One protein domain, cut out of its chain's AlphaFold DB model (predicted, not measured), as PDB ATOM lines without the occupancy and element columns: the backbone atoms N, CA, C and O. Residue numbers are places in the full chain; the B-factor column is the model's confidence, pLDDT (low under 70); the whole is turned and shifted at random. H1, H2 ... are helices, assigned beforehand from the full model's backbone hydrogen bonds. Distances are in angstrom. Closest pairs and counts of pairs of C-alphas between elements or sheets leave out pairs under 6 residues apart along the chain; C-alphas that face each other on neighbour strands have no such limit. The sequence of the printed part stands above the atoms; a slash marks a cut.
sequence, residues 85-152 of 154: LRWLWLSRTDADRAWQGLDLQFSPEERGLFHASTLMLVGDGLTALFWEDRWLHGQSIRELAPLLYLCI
ATOM      1  N   LEU A  85      11.609 -56.371  29.091       95.00
ATOM      2  CA  LEU A  85      10.670 -55.266  28.833       95.00
ATOM      3  C   LEU A  85       9.404 -55.353  29.697       95.00
ATOM      4  O   LEU A  85       8.777 -54.333  29.966       95.00
ATOM      5  N   ARG A  86       9.043 -56.552  30.178       93.44
ATOM      6  CA  ARG A  86       7.946 -56.741  31.135       93.44
ATOM      7  C   ARG A  86       8.113 -55.869  32.382       93.44
ATOM      8  O   ARG A  86       7.120 -55.363  32.890       93.44
ATOM      9  N   TRP A  87       9.333 -55.705  32.886       92.12
ATOM     10  CA  TRP A  87       9.582 -54.922  34.097       92.12
ATOM     11  C   TRP A  87       9.432 -53.424  33.851       92.12
ATOM     12  O   TRP A  87       8.838 -52.744  34.678       92.12
ATOM     13  N   LEU A  88       9.879 -52.940  32.686       91.81
ATOM     14  CA  LEU A  88       9.611 -51.574  32.226       91.81
ATOM     15  C   LEU A  88       8.110 -51.318  32.052       91.81
ATOM     16  O   LEU A  88       7.628 -50.240  32.366       91.81
ATOM     17  N   TRP A  89       7.354 -52.308  31.574       92.25
ATOM     18  CA  TRP A  89       5.901 -52.189  31.479       92.25
ATOM     19  C   TRP A  89       5.241 -52.107  32.859       92.25
ATOM     20  O   TRP A  89       4.440 -51.210  33.118       92.25
ATOM     21  N   LEU A  90       5.579 -53.037  33.756       92.06
ATOM     22  CA  LEU A  90       4.984 -53.097  35.089       92.06
ATOM     23  C   LEU A  90       5.337 -51.859  35.921       92.06
ATOM     24  O   LEU A  90       4.464 -51.354  36.613       92.06
ATOM     25  N   SER A  91       6.553 -51.313  35.798       88.69
ATOM     26  CA  SER A  91       6.935 -50.092  36.525       88.69
ATOM     27  C   SER A  91       6.118 -48.860  36.126       88.69
ATOM     28  O   SER A  91       6.107 -47.869  36.850       88.69
ATOM     29  N   ARG A  92       5.439 -48.907  34.974       87.44
ATOM     30  CA  ARG A  92       4.598 -47.821  34.457       87.44
ATOM     31  C   ARG A  92       3.110 -48.057  34.683       87.44
ATOM     32  O   ARG A  92       2.353 -47.097  34.643       87.44
ATOM     33  N   THR A  93       2.691 -49.305  34.874       89.94
ATOM     34  CA  THR A  93       1.270 -49.696  34.867       89.94
ATOM     35  C   THR A  93       0.764 -50.255  36.186       89.94
ATOM     36  O   THR A  93      -0.445 -50.308  36.383       89.94
ATOM     37  N   ASP A  94       1.654 -50.673  37.084       89.06
ATOM     38  CA  ASP A  94       1.292 -51.357  38.321       89.06
ATOM     39  C   ASP A  94       1.991 -50.677  39.499       89.06
ATOM     40  O   ASP A  94       3.146 -50.973  39.805       89.06
ATOM     41  N   ALA A  95       1.282 -49.719  40.108       84.12
ATOM     42  CA  ALA A  95       1.821 -48.860  41.156       84.12
ATOM     43  C   ALA A  95       1.900 -49.533  42.544       84.12
ATOM     44  O   ALA A  95       2.525 -49.004  43.464       84.12
ATOM     45  N   ASP A  96       1.271 -50.700  42.693       90.06
ATOM     46  CA  ASP A  96       1.062 -51.365  43.984       90.06
ATOM     47  C   ASP A  96       2.097 -52.469  44.251       90.06
ATOM     48  O   ASP A  96       2.008 -53.235  45.217       90.06
ATOM     49  N   ARG A  97       3.100 -52.605  43.378       88.19
ATOM     50  CA  ARG A  97       4.128 -53.640  43.514       88.19
ATOM     51  C   ARG A  97       5.089 -53.303  44.643       88.19
ATOM     52  O   ARG A  97       5.589 -52.197  44.749       88.19
ATOM     53  N   ALA A  98       5.483 -54.312  45.416       89.25
ATOM     54  CA  ALA A  98       6.447 -54.137  46.509       89.25
ATOM     55  C   ALA A  98       7.817 -53.573  46.070       89.25
ATOM     56  O   ALA A  98       8.563 -53.057  46.893       89.25
ATOM     57  N   TRP A  99       8.163 -53.690  44.785       84.56
ATOM     58  CA  TRP A  99       9.396 -53.153  44.203       84.56
ATOM     59  C   TRP A  99       9.214 -51.765  43.557       84.56
ATOM     60  O   TRP A  99      10.149 -51.262  42.933       84.56
ATOM     61  N   GLN A 100       8.040 -51.140  43.704       84.44
ATOM     62  CA  GLN A 100       7.769 -49.754  43.313       84.44
ATOM     63  C   GLN A 100       8.875 -48.829  43.839       84.44
ATOM     64  O   GLN A 100       9.196 -48.842  45.025       84.44
ATOM     65  N   GLY A 101       9.466 -48.017  42.960       79.31
ATOM     66  CA  GLY A 101      10.507 -47.056  43.338       79.31
ATOM     67  C   GLY A 101      11.909 -47.644  43.537       79.31
ATOM     68  O   GLY A 101      12.847 -46.876  43.742       79.31
ATOM     69  N   LEU A 102      12.094 -48.965  43.426       85.31
ATOM     70  CA  LEU A 102      13.436 -49.534  43.304       85.31
ATOM     71  C   LEU A 102      14.027 -49.188  41.936       85.31
ATOM     72  O   LEU A 102      13.339 -49.229  40.913       85.31
ATOM     73  N   ASP A 103      15.328 -48.905  41.914       81.25
ATOM     74  CA  ASP A 103      16.067 -48.729  40.668       81.25
ATOM     75  C   ASP A 103      16.278 -50.088  39.989       81.25
ATOM     76  O   ASP A 103      17.272 -50.793  40.187       81.25
ATOM     77  N   LEU A 104      15.284 -50.477  39.194       80.81
ATOM     78  CA  LEU A 104      15.395 -51.576  38.254       80.81
ATOM     79  C   LEU A 104      16.327 -51.109  37.131       80.81
ATOM     80  O   LEU A 104      15.912 -50.477  36.164       80.81
ATOM     81  N   GLN A 105      17.621 -51.355  37.300       81.25
ATOM     82  CA  GLN A 105      18.657 -50.976  36.343       81.25
ATOM     83  C   GLN A 105      18.357 -51.580  34.958       81.25
ATOM     84  O   GLN A 105      18.515 -52.782  34.747       81.25
ATOM     85  N   PHE A 106      17.934 -50.738  34.009       87.81
ATOM     86  CA  PHE A 106      17.677 -51.116  32.614       87.81
ATOM     87  C   PHE A 106      18.755 -50.577  31.684       87.81
ATOM     88  O   PHE A 106      19.125 -49.398  31.772       87.81
ATOM     89  N   SER A 107      19.201 -51.408  30.743       90.44
ATOM     90  CA  SER A 107      20.187 -51.001  29.743       90.44
ATOM     91  C   SER A 107      19.603 -49.982  28.748       90.44
ATOM     92  O   SER A 107      18.381 -49.921  28.554       90.44
ATOM     93  N   PRO A 108      20.447 -49.179  28.071       91.38
ATOM     94  CA  PRO A 108      19.991 -48.283  27.010       91.38
ATOM     95  C   PRO A 108      19.223 -49.013  25.899       91.38
ATOM     96  O   PRO A 108      18.244 -48.486  25.379       91.38
ATOM     97  N   GLU A 109      19.626 -50.240  25.565       92.56
ATOM     98  CA  GLU A 109      18.956 -51.072  24.563       92.56
ATOM     99  C   GLU A 109      17.557 -51.510  25.012       92.56
ATOM    100  O   GLU A 109      16.634 -51.532  24.200       92.56
ATOM    101  N   GLU A 110      17.375 -51.839  26.294       93.12
ATOM    102  CA  GLU A 110      16.067 -52.205  26.860       93.12
ATOM    103  C   GLU A 110      15.113 -51.019  26.837       93.12
ATOM    104  O   GLU A 110      13.984 -51.143  26.361       93.12
ATOM    105  N   ARG A 111      15.590 -49.854  27.288       91.69
ATOM    106  CA  ARG A 111      14.818 -48.606  27.257       91.69
ATOM    107  C   ARG A 111      14.461 -48.215  25.828       91.69
ATOM    108  O   ARG A 111      13.307 -47.895  25.562       91.69
ATOM    109  N   GLY A 112      15.423 -48.296  24.909       92.44
ATOM    110  CA  GLY A 112      15.213 -47.995  23.496       92.44
ATOM    111  C   GLY A 112      14.189 -48.924  22.849       92.44
ATOM    112  O   GLY A 112      13.286 -48.455  22.161       92.44
ATOM    113  N   LEU A 113      14.267 -50.233  23.106       94.88
ATOM    114  CA  LEU A 113      13.296 -51.185  22.566       94.88
ATOM    115  C   LEU A 113      11.903 -50.992  23.177       94.88
ATOM    116  O   LEU A 113      10.914 -51.054  22.446       94.88
ATOM    117  N   PHE A 114      11.816 -50.748  24.487       93.94
ATOM    118  CA  PHE A 114      10.549 -50.445  25.150       93.94
ATOM    119  C   PHE A 114       9.901 -49.200  24.541       93.94
ATOM    120  O   PHE A 114       8.752 -49.256  24.116       93.94
ATOM    121  N   HIS A 115      10.658 -48.109  24.417       92.06
ATOM    122  CA  HIS A 115      10.201 -46.842  23.840       92.06
ATOM    123  C   HIS A 115       9.788 -46.988  22.369       92.06
ATOM    124  O   HIS A 115       8.726 -46.522  21.963       92.06
ATOM    125  N   ALA A 116      10.549 -47.743  21.575       91.75
ATOM    126  CA  ALA A 116      10.199 -48.033  20.188       91.75
ATOM    127  C   ALA A 116       8.887 -48.832  20.047       91.75
ATOM    128  O   ALA A 116       8.210 -48.709  19.025       91.75
ATOM    129  N   SER A 117       8.537 -49.635  21.058       93.50
ATOM    130  CA  SER A 117       7.432 -50.603  21.013       93.50
ATOM    131  C   SER A 117       6.197 -50.183  21.818       93.50
ATOM    132  O   SER A 117       5.215 -50.923  21.838       93.50
ATOM    133  N   THR A 118       6.238 -49.046  22.512       93.69
ATOM    134  CA  THR A 118       5.160 -48.589  23.400       93.69
ATOM    135  C   THR A 118       4.752 -47.153  23.094       93.69
ATOM    136  O   THR A 118       5.511 -46.371  22.523       93.69
ATOM    137  N   LEU A 119       3.512 -46.826  23.454       93.44
ATOM    138  CA  LEU A 119       2.923 -45.496  23.352       93.44
ATOM    139  C   LEU A 119       2.420 -45.095  24.735       93.44
ATOM    140  O   LEU A 119       1.985 -45.957  25.501       93.44
ATOM    141  N   MET A 120       2.459 -43.801  25.038       92.44
ATOM    142  CA  MET A 120       1.887 -43.271  26.273       92.44
ATOM    143  C   MET A 120       0.539 -42.627  25.971       92.44
ATOM    144  O   MET A 120       0.455 -41.707  25.162       92.44
ATOM    145  N   LEU A 121      -0.515 -43.104  26.629       91.31
ATOM    146  CA  LEU A 121      -1.823 -42.463  26.581       91.31
ATOM    147  C   LEU A 121      -1.902 -41.450  27.720       91.31
ATOM    148  O   LEU A 121      -1.758 -41.815  28.886       91.31
ATOM    149  N   VAL A 122      -2.111 -40.180  27.379       89.69
ATOM    150  CA  VAL A 122      -2.240 -39.121  28.383       89.69
ATOM    151  C   VAL A 122      -3.546 -39.327  29.148       89.69
ATOM    152  O   VAL A 122      -4.625 -39.272  28.563       89.69
ATOM    153  N   GLY A 123      -3.424 -39.597  30.446       87.06
ATOM    154  CA  GLY A 123      -4.542 -39.649  31.384       87.06
ATOM    155  C   GLY A 123      -4.646 -38.354  32.186       87.06
ATOM    156  O   GLY A 123      -4.862 -37.279  31.637       87.06
ATOM    157  N   ASP A 124      -4.439 -38.465  33.495       85.75
ATOM    158  CA  ASP A 124      -4.481 -37.370  34.476       85.75
ATOM    159  C   ASP A 124      -3.278 -36.406  34.431       85.75
ATOM    160  O   ASP A 124      -3.233 -35.431  35.178       85.75
ATOM    161  N   GLY A 125      -2.293 -36.680  33.572       81.00
ATOM    162  CA  GLY A 125      -1.070 -35.889  33.446       81.00
ATOM    163  C   GLY A 125      -0.028 -36.126  34.545       81.00
ATOM    164  O   GLY A 125       1.016 -35.484  34.512       81.00
ATOM    165  N   LEU A 126      -0.258 -37.052  35.486       83.88
ATOM    166  CA  LEU A 126       0.674 -37.333  36.588       83.88
ATOM    167  C   LEU A 126       1.723 -38.392  36.229       83.88
ATOM    168  O   LEU A 126       2.817 -38.411  36.788       83.88
ATOM    169  N   THR A 127       1.396 -39.284  35.296       85.88
ATOM    170  CA  THR A 127       2.228 -40.450  34.951       85.88
ATOM    171  C   THR A 127       3.018 -40.283  33.651       85.88
ATOM    172  O   THR A 127       4.017 -40.979  33.442       85.88
ATOM    173  N   ALA A 128       2.601 -39.366  32.775       90.12
ATOM    174  CA  ALA A 128       3.248 -39.122  31.492       90.12
ATOM    175  C   ALA A 128       4.462 -38.188  31.646       90.12
ATOM    176  O   ALA A 128       4.357 -37.064  32.132       90.12
ATOM    177  N   LEU A 129       5.623 -38.638  31.180       89.56
ATOM    178  CA  LEU A 129       6.843 -37.849  31.071       89.56
ATOM    179  C   LEU A 129       6.779 -37.011  29.797       89.56
ATOM    180  O   LEU A 129       7.054 -37.502  28.703       89.56
ATOM    181  N   PHE A 130       6.451 -35.730  29.956       91.00
ATOM    182  CA  PHE A 130       6.192 -34.801  28.854       91.00
ATOM    183  C   PHE A 130       7.250 -34.833  27.735       91.00
ATOM    184  O   PHE A 130       6.902 -34.860  26.555       91.00
ATOM    185  N   TRP A 131       8.538 -34.868  28.087       91.81
ATOM    186  CA  TRP A 131       9.630 -34.818  27.109       91.81
ATOM    187  C   TRP A 131      10.029 -36.179  26.527       91.81
ATOM    188  O   TRP A 131      10.461 -36.245  25.376       91.81
ATOM    189  N   GLU A 132       9.908 -37.251  27.312       90.12
ATOM    190  CA  GLU A 132      10.478 -38.566  26.984       90.12
ATOM    191  C   GLU A 132       9.456 -39.525  26.379       90.12
ATOM    192  O   GLU A 132       9.790 -40.286  25.468       90.12
ATOM    193  N   ASP A 133       8.215 -39.503  26.865       92.25
ATOM    194  CA  ASP A 133       7.202 -40.468  26.454       92.25
ATOM    195  C   ASP A 133       6.660 -40.178  25.053       92.25
ATOM    196  O   ASP A 133       6.509 -39.028  24.637       92.25
ATOM    197  N   ARG A 134       6.291 -41.243  24.332       93.62
ATOM    198  CA  ARG A 134       5.703 -41.161  22.987       93.62
ATOM    199  C   ARG A 134       4.192 -40.965  23.043       93.62
ATOM    200  O   ARG A 134       3.431 -41.855  22.665       93.62
ATOM    201  N   TRP A 135       3.765 -39.823  23.571       93.31
ATOM    202  CA  TRP A 135       2.346 -39.482  23.718       93.31
ATOM    203  C   TRP A 135       1.790 -38.637  22.564       93.31
ATOM    204  O   TRP A 135       0.573 -38.529  22.420       93.31
ATOM    205  N   LEU A 136       2.648 -38.078  21.702       92.44
ATOM    206  CA  LEU A 136       2.235 -37.200  20.607       92.44
ATOM    207  C   LEU A 136       2.346 -37.923  19.261       92.44
ATOM    208  O   LEU A 136       3.423 -37.993  18.680       92.44
ATOM    209  N   HIS A 137       1.236 -38.482  18.766       90.88
ATOM    210  CA  HIS A 137       1.190 -39.252  17.505       90.88
ATOM    211  C   HIS A 137       2.227 -40.391  17.441       90.88
ATOM    212  O   HIS A 137       2.757 -40.726  16.384       90.88
ATOM    213  N   GLY A 138       2.541 -40.973  18.598       90.75
ATOM    214  CA  GLY A 138       3.589 -41.975  18.739       90.75
ATOM    215  C   GLY A 138       5.003 -41.457  18.551       90.75
ATOM    216  O   GLY A 138       5.887 -42.218  18.172       90.75
ATOM    217  N   GLN A 139       5.234 -40.187  18.857       92.75
ATOM    218  CA  GLN A 139       6.555 -39.600  19.017       92.75
ATOM    219  C   GLN A 139       6.640 -38.866  20.353       92.75
ATOM    220  O   GLN A 139       5.619 -38.489  20.941       92.75
ATOM    221  N   SER A 140       7.859 -38.699  20.859       93.62
ATOM    222  CA  SER A 140       8.129 -37.830  22.004       93.62
ATOM    223  C   SER A 140       8.579 -36.444  21.552       93.62
ATOM    224  O   SER A 140       9.065 -36.253  20.433       93.62
ATOM    225  N   ILE A 141       8.466 -35.446  22.432       93.94
ATOM    226  CA  ILE A 141       8.969 -34.100  22.124       93.94
ATOM    227  C   ILE A 141      10.490 -34.119  21.929       93.94
ATOM    228  O   ILE A 141      11.004 -33.402  21.073       93.94
ATOM    229  N   ARG A 142      11.213 -34.985  22.648       93.25
ATOM    230  CA  ARG A 142      12.648 -35.215  22.433       93.25
ATOM    231  C   ARG A 142      12.978 -35.672  21.009       93.25
ATOM    232  O   ARG A 142      14.020 -35.286  20.487       93.25
ATOM    233  N   GLU A 143      12.126 -36.492  20.392       93.00
ATOM    234  CA  GLU A 143      12.303 -36.937  19.001       93.00
ATOM    235  C   GLU A 143      11.981 -35.821  18.000       93.00
ATOM    236  O   GLU A 143      12.690 -35.660  17.009       93.00
ATOM    237  N   LEU A 144      10.933 -35.040  18.267       95.25
ATOM    238  CA  LEU A 144      10.463 -33.970  17.382       95.25
ATOM    239  C   LEU A 144      11.341 -32.713  17.424       95.25
ATOM    240  O   LEU A 144      11.583 -32.084  16.396       95.25
ATOM    241  N   ALA A 145      11.806 -32.336  18.612       94.94
ATOM    242  CA  ALA A 145      12.546 -31.106  18.868       94.94
ATOM    243  C   ALA A 145      13.808 -31.391  19.711       94.94
ATOM    244  O   ALA A 145      13.928 -30.909  20.842       94.94
ATOM    245  N   PRO A 146      14.788 -32.147  19.176       95.38
ATOM    246  CA  PRO A 146      15.964 -32.575  19.933       95.38
ATOM    247  C   PRO A 146      16.822 -31.400  20.418       95.38
ATOM    248  O   PRO A 146      17.369 -31.459  21.515       95.38
ATOM    249  N   LEU A 147      16.911 -30.314  19.641       96.19
ATOM    250  CA  LEU A 147      17.656 -29.112  20.038       96.19
ATOM    251  C   LEU A 147      17.009 -28.401  21.228       96.19
ATOM    252  O   LEU A 147      17.716 -27.989  22.140       96.19
ATOM    253  N   LEU A 148      15.676 -28.311  21.247       94.25
ATOM    254  CA  LEU A 148      14.945 -27.743  22.378       94.25
ATOM    255  C   LEU A 148      15.133 -28.605  23.625       94.25
ATOM    256  O   LEU A 148      15.404 -28.078  24.698       94.25
ATOM    257  N   TYR A 149      15.046 -29.927  23.471       93.88
ATOM    258  CA  TYR A 149      15.254 -30.867  24.567       93.88
ATOM    259  C   TYR A 149      16.654 -30.735  25.198       93.88
ATOM    260  O   TYR A 149      16.793 -30.817  26.416       93.88
ATOM    261  N   LEU A 150      17.691 -30.464  24.395       93.94
ATOM    262  CA  LEU A 150      19.054 -30.228  24.890       93.94
ATOM    263  C   LEU A 150      19.205 -28.936  25.709       93.94
ATOM    264  O   LEU A 150      20.142 -28.843  26.498       93.94
ATOM    265  N   CYS A 151      18.315 -27.957  25.540       94.25
ATOM    266  CA  CYS A 151      18.330 -26.712  26.310       94.25
ATOM    267  C   CYS A 151      17.702 -26.850  27.707       94.25
ATOM    268  O   CYS A 151      17.785 -25.914  28.500       94.25
ATOM    269  N   ILE A 152      17.054 -27.978  28.008       89.25
ATOM    270  CA  ILE A 152      16.348 -28.188  29.273       89.25
ATOM    271  C   ILE A 152      17.358 -28.604  30.354       89.25
ATOM    272  O   ILE A 152      18.119 -29.552  30.136       89.25
TER     273      ILE A 152
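This is residues 85 to 152 of the 154 residues of an uncharacterized protein of Hordeum vulgare subsp. vulgare (UniProt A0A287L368). Two pairs of helices stand well separated along the longest axis, the short H3 and H4 toward one end and H1 toward the other with H2 on its inner side, nearer the middle, and a long winding stretch without a named element, residues 118 to 140, leads from H2 across to H3. H1 and H2 meet at a steep angle, and a second long loop, residues 94 to 107, swings out from the end of H1 before it comes back to the start of H2. The printed part has 68 residues with four named helices, H1, H2, H3 and H4 along the chain, and no named strand. Its class is all helix, though under half of the residues, 28 of 68, are in named elements. It is only just compact, close to loose, with a radius of gyration of the C-alphas of 12.8 A and spans of 38 by 28 by 23 A.

Find C-alpha 85 at (10.670, -55.266, 28.833); here H1 begins, residues 85 to 93, and it runs 12.5 A from first to last C-alpha. Next look at C-alpha 108 at (19.991, -48.283, 27.010), where H2 begins, residues 108 to 117, the longest helix by residues, with a length of 14.1 A. Go on to H3, residues 141 to 144, which is 5.0 A long. H4, residues 146 to 150, is 6.3 A long and ends at C-alpha 150, at (19.054, -30.228, 24.890).

Begin with H1 and H2, which touch: their closest C-alphas, those of Leu 85 and Phe 114, are 6.1 A apart. Their lines stand at a steep tilt of 66 degrees, and they run the same way. From H2 move on to H3, and you will find these two apart. H3 and H4 only just touch, with 3 pairs of C-alphas within 8 A, and touch only at the corner by their link; their closest C-alphas are those of Arg 142 and Tyr 149, 5.5 A apart. H1 is apart from H3 and from H4, and H2 is apart from H4. In the backbones of H2 and H4 every O i to N i+4 pair is within hydrogen-bond range; in H1 4 of 5 are, and H3 is too short for such a pair.

The two C-alphas farthest apart are those of Ala 98 and Leu 147, at 38.1 A. The links H1 to H2, with 14 residues, and H2 to H3, with 23, are long, while H3 to H4, with 1 residue, is tight. The printed part has no cut. The mean pLDDT of the printed part of this model is 90.4, and no printed residue is under 70.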